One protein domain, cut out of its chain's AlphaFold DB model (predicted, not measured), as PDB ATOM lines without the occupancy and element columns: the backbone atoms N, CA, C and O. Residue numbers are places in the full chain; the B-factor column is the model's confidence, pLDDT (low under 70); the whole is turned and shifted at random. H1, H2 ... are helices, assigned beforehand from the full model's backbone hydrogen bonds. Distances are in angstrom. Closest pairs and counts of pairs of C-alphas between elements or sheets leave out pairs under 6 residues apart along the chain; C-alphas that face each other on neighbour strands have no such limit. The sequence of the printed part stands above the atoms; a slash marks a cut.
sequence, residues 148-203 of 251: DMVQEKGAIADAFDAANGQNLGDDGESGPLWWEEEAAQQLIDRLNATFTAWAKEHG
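This is residues 148 to 203 of the 251 residues of an uncharacterized protein of Sphingomonas sanguinis (UniProt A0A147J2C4). What does the model look like? It is an open, V-like frame: the long helix H2 makes one leg, while the shorter H1 and the loop of residues 169 to 180 make the other, the loop folding back from the end of H1 to the beginning of H2. What is it made of? The printed part has 56 residues with two named helices, H1 then H2, and no named strand; its class is all helix. How large and how dense is it? It is loose and elongated, with a radius of gyration of the C-alphas of 13.8 A and spans of 44 by 23 by 17 A.

How do the helices stand to each other? H1, residues 155 to 168, and H2, residues 181 to 201, are apart, with no C-alpha of the one within 8 A of the other. What joins them? A long link of 12 residues, 169 to 180, runs between them. Are their backbones well formed? In H1 and H2 every O i to N i+4 pair is within hydrogen-bond range.

Where does H1 run? It goes from C-alpha 155 at (133.609, 215.309, 156.950) to C-alpha 168 at (129.006, 201.109, 170.033), 19.8 A. Where does H2 run? It measures 30.2 A from C-alpha 181 to C-alpha 201, which is at (145.239, 202.532, 138.311).

Which C-alphas are farthest apart? Those of Asp 171 and Gly 203, at 44.5 A. What stands free? Residues 166 to 171, of which 166 to 168 belong to H1, and residues 189 to 203, of which 189 to 201 belong to H2. Is there a cut, and where is confidence low? The printed part has no cut; pLDDT is under 70 at residues 169 to 178 and at residue 203.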
ATOM      1  N   ASP A 148     141.581 219.766 157.821       91.25
ATOM      2  CA  ASP A 148     140.246 220.300 158.090       91.25
ATOM      3  C   ASP A 148     139.181 219.199 157.955       91.25
ATOM      4  O   ASP A 148     138.170 219.208 158.658       91.25
ATOM      5  N   MET A 149     139.420 218.192 157.106       89.00
ATOM      6  CA  MET A 149     138.512 217.053 156.948       89.00
ATOM      7  C   MET A 149     138.506 216.083 158.138       89.00
ATOM      8  O   MET A 149     137.509 215.384 158.322       89.00
ATOM      9  N   VAL A 150     139.592 216.007 158.914       86.69
ATOM     10  CA  VAL A 150     139.764 215.059 160.038       86.69
ATOM     11  C   VAL A 150     139.665 215.718 161.420       86.69
ATOM     12  O   VAL A 150     139.704 215.019 162.429       86.69
ATOM     13  N   GLN A 151     139.538 217.045 161.477       84.94
ATOM     14  CA  GLN A 151     139.271 217.803 162.703       84.94
ATOM     15  C   GLN A 151     137.781 217.781 163.092       84.94
ATOM     16  O   GLN A 151     136.941 217.257 162.366       84.94
ATOM     17  N   GLU A 152     137.448 218.351 164.257       81.44
ATOM     18  CA  GLU A 152     136.064 218.473 164.741       81.44
ATOM     19  C   GLU A 152     135.171 219.135 163.674       81.44
ATOM     20  O   GLU A 152     135.482 220.230 163.203       81.44
ATOM     21  N   LYS A 153     134.045 218.492 163.319       82.25
ATOM     22  CA  LYS A 153     133.119 218.897 162.232       82.25
ATOM     23  C   LYS A 153     133.684 218.755 160.816       82.25
ATOM     24  O   LYS A 153     133.093 219.250 159.855       82.25
ATOM     25  N   GLY A 154     134.835 218.108 160.680       86.12
ATOM     26  CA  GLY A 154     135.366 217.660 159.407       86.12
ATOM     27  C   GLY A 154     134.576 216.461 158.890       86.12
ATOM     28  O   GLY A 154     134.119 215.615 159.658       86.12
ATOM     29  N   ALA A 155     134.433 216.350 157.567       88.19
ATOM     30  CA  ALA A 155     133.609 215.309 156.950       88.19
ATOM     31  C   ALA A 155     134.040 213.871 157.314       88.19
ATOM     32  O   ALA A 155     133.203 212.971 157.353       88.19
ATOM     33  N   ILE A 156     135.333 213.640 157.571       87.00
ATOM     34  CA  ILE A 156     135.854 212.327 157.977       87.00
ATOM     35  C   ILE A 156     135.588 212.083 159.464       87.00
ATOM     36  O   ILE A 156     135.192 210.974 159.822       87.00
ATOM     37  N   ALA A 157     135.771 213.099 160.311       84.38
ATOM     38  CA  ALA A 157     135.468 213.004 161.738       84.38
ATOM     39  C   ALA A 157     133.973 212.724 161.969       84.38
ATOM     40  O   ALA A 157     133.629 211.751 162.635       84.38
ATOM     41  N   ASP A 158     133.089 213.477 161.307       85.62
ATOM     42  CA  ASP A 158     131.635 213.300 161.405       85.62
ATOM     43  C   ASP A 158     131.192 211.894 160.966       85.62
ATOM     44  O   ASP A 158     130.345 211.261 161.602       85.62
ATOM     45  N   ALA A 159     131.772 211.375 159.877       86.56
ATOM     46  CA  ALA A 159     131.474 210.027 159.398       86.56
ATOM     47  C   ALA A 159     131.950 208.945 160.382       86.56
ATOM     48  O   ALA A 159     131.272 207.930 160.560       86.56
ATOM     49  N   PHE A 160     133.099 209.159 161.025       85.00
ATOM     50  CA  PHE A 160     133.635 208.250 162.032       85.00
ATOM     51  C   PHE A 160     132.778 208.238 163.301       85.00
ATOM     52  O   PHE A 160     132.425 207.161 163.785       85.00
ATOM     53  N   ASP A 161     132.368 209.408 163.790       81.81
ATOM     54  CA  ASP A 161     131.490 209.542 164.954       81.81
ATOM     55  C   ASP A 161     130.119 208.914 164.700       81.81
ATOM     56  O   ASP A 161     129.619 208.150 165.527       81.81
ATOM     57  N   ALA A 162     129.539 209.142 163.517       84.25
ATOM     58  CA  ALA A 162     128.287 208.507 163.119       84.25
ATOM     59  C   ALA A 162     128.404 206.973 163.080       84.25
ATOM     60  O   ALA A 162     127.516 206.269 163.569       84.25
ATOM     61  N   ALA A 163     129.501 206.440 162.533       84.25
ATOM     62  CA  ALA A 163     129.751 205.000 162.501       84.25
ATOM     63  C   ALA A 163     129.966 204.419 163.910       84.25
ATOM     64  O   ALA A 163     129.495 203.317 164.197       84.25
ATOM     65  N   ASN A 164     130.639 205.143 164.805       80.31
ATOM     66  CA  ASN A 164     130.832 204.713 166.189       80.31
ATOM     67  C   ASN A 164     129.531 204.738 166.984       80.31
ATOM     68  O   ASN A 164     129.229 203.750 167.648       80.31
ATOM     69  N   GLY A 165     128.727 205.798 166.863       80.38
ATOM     70  CA  GLY A 165     127.414 205.874 167.508       80.38
ATOM     71  C   GLY A 165     126.497 204.723 167.082       80.38
ATOM     72  O   GLY A 165     125.834 204.109 167.913       80.38
ATOM     73  N   GLN A 166     126.534 204.341 165.798       82.25
ATOM     74  CA  GLN A 166     125.793 203.178 165.293       82.25
ATOM     75  C   GLN A 166     126.288 201.839 165.856       82.25
ATOM     76  O   GLN A 166     125.476 200.950 166.108       82.25
ATOM     77  N   ASN A 167     127.604 201.665 166.013       79.50
ATOM     78  CA  ASN A 167     128.198 200.364 166.338       79.50
ATOM     79  C   ASN A 167     128.407 200.123 167.838       79.50
ATOM     80  O   ASN A 167     128.386 198.973 168.274       79.50
ATOM     81  N   LEU A 168     128.637 201.181 168.615       77.25
ATOM     82  CA  LEU A 168     129.006 201.109 170.033       77.25
ATOM     83  C   LEU A 168     127.911 201.653 170.967       77.25
ATOM     84  O   LEU A 168     127.989 201.424 172.172       77.25
ATOM     85  N   GLY A 169     126.878 202.304 170.417       68.12
ATOM     86  CA  GLY A 169     125.829 202.986 171.178       68.12
ATOM     87  C   GLY A 169     126.305 204.303 171.804       68.12
ATOM     88  O   GLY A 169     127.505 204.554 171.907       68.12
ATOM     89  N   ASP A 170     125.355 205.130 172.248       61.88
ATOM     90  CA  ASP A 170     125.620 206.451 172.857       61.88
ATOM     91  C   ASP A 170     126.433 206.362 174.167       61.88
ATOM     92  O   ASP A 170     127.050 207.337 174.598       61.88
ATOM     93  N   ASP A 171     126.457 205.173 174.778       61.62
ATOM     94  CA  ASP A 171     127.103 204.876 176.059       61.62
ATOM     95  C   ASP A 171     128.486 204.220 175.884       61.62
ATOM     96  O   ASP A 171     129.158 203.914 176.873       61.62
ATOM     97  N   GLY A 172     128.873 203.909 174.640       53.72
ATOM     98  CA  GLY A 172     130.016 203.059 174.334       53.72
ATOM     99  C   GLY A 172     131.297 203.620 174.935       53.72
ATOM    100  O   GLY A 172     131.619 204.782 174.695       53.72
ATOM    101  N   GLU A 173     132.020 202.790 175.698       54.41
ATOM    102  CA  GLU A 173     133.379 203.037 176.200       54.41
ATOM    103  C   GLU A 173     134.295 203.393 175.024       54.41
ATOM    104  O   GLU A 173     134.936 202.544 174.403       54.41
ATOM    105  N   SER A 174     134.267 204.656 174.637       55.44
ATOM    106  CA  SER A 174     134.845 205.106 173.389       55.44
ATOM    107  C   SER A 174     136.317 205.384 173.637       55.44
ATOM    108  O   SER A 174     136.730 205.810 174.721       55.44
ATOM    109  N   GLY A 175     137.128 205.098 172.620       58.53
ATOM    110  CA  GLY A 175     138.510 205.554 172.571       58.53
ATOM    111  C   GLY A 175     138.607 207.082 172.716       58.53
ATOM    112  O   GLY A 175     137.603 207.761 172.931       58.53
ATOM    113  N   PRO A 176     139.815 207.655 172.622       60.88
ATOM    114  CA  PRO A 176     140.000 209.095 172.776       60.88
ATOM    115  C   PRO A 176     138.985 209.893 171.940       60.88
ATOM    116  O   PRO A 176     138.786 209.601 170.764       60.88
ATOM    117  N   LEU A 177     138.353 210.888 172.579       61.50
ATOM    118  CA  LEU A 177     137.284 211.740 172.022       61.50
ATOM    119  C   LEU A 177     137.713 212.540 170.780       61.50
ATOM    120  O   LEU A 177     136.897 213.198 170.150       61.50
ATOM    121  N   TRP A 178     139.005 212.539 170.481       68.25
ATOM    122  CA  TRP A 178     139.616 213.252 169.375       68.25
ATOM    123  C   TRP A 178     140.915 212.548 168.993       68.25
ATOM    124  O   TRP A 178     141.591 211.937 169.826       68.25
ATOM    125  N   TRP A 179     141.267 212.629 167.715       80.94
ATOM    126  CA  TRP A 179     142.539 212.123 167.220       80.94
ATOM    127  C   TRP A 179     143.647 213.123 167.523       80.94
ATOM    128  O   TRP A 179     143.494 214.322 167.298       80.94
ATOM    129  N   GLU A 180     144.776 212.633 168.030       87.62
ATOM    130  CA  GLU A 180     145.981 213.452 168.140       87.62
ATOM    131  C   GLU A 180     146.411 213.932 166.745       87.62
ATOM    132  O   GLU A 180     146.266 213.202 165.763       87.62
ATOM    133  N   GLU A 181     146.973 215.139 166.655       88.94
ATOM    134  CA  GLU A 181     147.382 215.759 165.383       88.94
ATOM    135  C   GLU A 181     148.317 214.850 164.566       88.94
ATOM    136  O   GLU A 181     148.167 214.723 163.351       88.94
ATOM    137  N   GLU A 182     149.229 214.138 165.235       90.25
ATOM    138  CA  GLU A 182     150.113 213.168 164.582       90.25
ATOM    139  C   GLU A 182     149.334 211.985 163.983       90.25
ATOM    140  O   GLU A 182     149.593 211.574 162.852       90.25
ATOM    141  N   ALA A 183     148.350 211.448 164.710       88.06
ATOM    142  CA  ALA A 183     147.513 210.352 164.228       88.06
ATOM    143  C   ALA A 183     146.624 210.796 163.053       88.06
ATOM    144  O   ALA A 183     146.476 210.055 162.077       88.06
ATOM    145  N   ALA A 184     146.087 212.017 163.117       90.00
ATOM    146  CA  ALA A 184     145.321 212.640 162.044       90.00
ATOM    147  C   ALA A 184     146.175 212.825 160.777       90.00
ATOM    148  O   ALA A 184     145.759 212.427 159.687       90.00
ATOM    149  N   GLN A 185     147.413 213.313 160.917       92.31
ATOM    150  CA  GLN A 185     148.344 213.437 159.795       92.31
ATOM    151  C   GLN A 185     148.689 212.074 159.178       92.31
ATOM    152  O   GLN A 185     148.649 211.917 157.959       92.31
ATOM    153  N   GLN A 186     148.959 211.054 160.000       92.69
ATOM    154  CA  GLN A 186     149.223 209.701 159.500       92.69
ATOM    155  C   GLN A 186     148.021 209.106 158.746       92.69
ATOM    156  O   GLN A 186     148.209 208.357 157.781       92.69
ATOM    157  N   LEU A 187     146.791 209.415 159.169       90.81
ATOM    158  CA  LEU A 187     145.579 209.021 158.456       90.81
ATOM    159  C   LEU A 187     145.487 209.720 157.093       90.81
ATOM    160  O   LEU A 187     145.299 209.037 156.086       90.81
ATOM    161  N   ILE A 188     145.674 211.042 157.051       91.56
ATOM    162  CA  ILE A 188     145.675 211.838 155.813       91.56
ATOM    163  C   ILE A 188     146.686 211.281 154.811       91.56
ATOM    164  O   ILE A 188     146.335 211.016 153.660       91.56
ATOM    165  N   ASP A 189     147.920 211.036 155.253       90.88
ATOM    166  CA  ASP A 189     148.986 210.519 154.395       90.88
ATOM    167  C   ASP A 189     148.601 209.165 153.782       90.88
ATOM    168  O   ASP A 189     148.796 208.928 152.586       90.88
ATOM    169  N   ARG A 190     147.997 208.271 154.579       94.62
ATOM    170  CA  ARG A 190     147.529 206.958 154.108       94.62
ATOM    171  C   ARG A 190     146.356 207.066 153.139       94.62
ATOM    172  O   ARG A 190     146.334 206.332 152.147       94.62
ATOM    173  N   LEU A 191     145.396 207.949 153.406       92.69
ATOM    174  CA  LEU A 191     144.246 208.174 152.530       92.69
ATOM    175  C   LEU A 191     144.692 208.745 151.184       92.69
ATOM    176  O   LEU A 191     144.348 208.183 150.145       92.69
ATOM    177  N   ASN A 192     145.536 209.780 151.194       90.81
ATOM    178  CA  ASN A 192     146.094 210.372 149.979       90.81
ATOM    179  C   ASN A 192     146.940 209.364 149.190       90.81
ATOM    180  O   ASN A 192     146.806 209.278 147.968       90.81
ATOM    181  N   ALA A 193     147.765 208.546 149.854       88.56
ATOM    182  CA  ALA A 193     148.542 207.503 149.183       88.56
ATOM    183  C   ALA A 193     147.644 206.445 148.519       88.56
ATOM    184  O   ALA A 193     147.875 206.065 147.369       88.56
ATOM    185  N   THR A 194     146.600 205.999 149.223       92.88
ATOM    186  CA  THR A 194     145.645 205.001 148.720       92.88
ATOM    187  C   THR A 194     144.841 205.552 147.546       92.88
ATOM    188  O   THR A 194     144.758 204.913 146.497       92.88
ATOM    189  N   PHE A 195     144.305 206.765 147.686       89.06
ATOM    190  CA  PHE A 195     143.561 207.434 146.627       89.06
ATOM    191  C   PHE A 195     144.436 207.707 145.406       89.06
ATOM    192  O   PHE A 195     144.017 207.434 144.287       89.06
ATOM    193  N   THR A 196     145.681 208.143 145.604       84.44
ATOM    194  CA  THR A 196     146.638 208.335 144.509       84.44
ATOM    195  C   THR A 196     146.892 207.032 143.758       84.44
ATOM    196  O   THR A 196     146.898 207.025 142.529       84.44
ATOM    197  N   ALA A 197     147.097 205.917 144.466       81.50
ATOM    198  CA  ALA A 197     147.304 204.621 143.828       81.50
ATOM    199  C   ALA A 197     146.084 204.197 142.995       81.50
ATOM    200  O   ALA A 197     146.237 203.829 141.830       81.50
ATOM    201  N   TRP A 198     144.880 204.329 143.557       90.25
ATOM    202  CA  TRP A 198     143.625 204.047 142.862       90.25
ATOM    203  C   TRP A 198     143.422 204.958 141.640       90.25
ATOM    204  O   TRP A 198     143.166 204.487 140.532       90.25
ATOM    205  N   ALA A 199     143.623 206.268 141.793       79.19
ATOM    206  CA  ALA A 199     143.493 207.234 140.709       79.19
ATOM    207  C   ALA A 199     144.472 206.935 139.563       79.19
ATOM    208  O   ALA A 199     144.109 207.049 138.394       79.19
ATOM    209  N   LYS A 200     145.692 206.488 139.876       76.62
ATOM    210  CA  LYS A 200     146.672 206.036 138.879       76.62
ATOM    211  C   LYS A 200     146.231 204.778 138.148       76.62
ATOM    212  O   LYS A 200     146.334 204.723 136.924       76.62
ATOM    213  N   GLU A 201     145.737 203.785 138.881       73.12
ATOM    214  CA  GLU A 201     145.239 202.532 138.311       73.12
ATOM    215  C   GLU A 201     144.111 202.776 137.299       73.12
ATOM    216  O   GLU A 201     144.107 202.184 136.219       73.12
ATOM    217  N   HIS A 202     143.209 203.704 137.614       76.88
ATOM    218  CA  HIS A 202     142.056 204.030 136.779       76.88
ATOM    219  C   HIS A 202     142.288 205.194 135.799       76.88
ATOM    220  O   HIS A 202     141.396 205.538 135.029       76.88
ATOM    221  N   GLY A 203     143.490 205.778 135.777       65.44
ATOM    222  CA  GLY A 203     143.858 206.852 134.849       65.44
ATOM    223  C   GLY A 203     143.315 208.244 135.199       65.44
ATOM    224  O   GLY A 203     143.437 209.147 134.378       65.44
TER     225      GLY A 203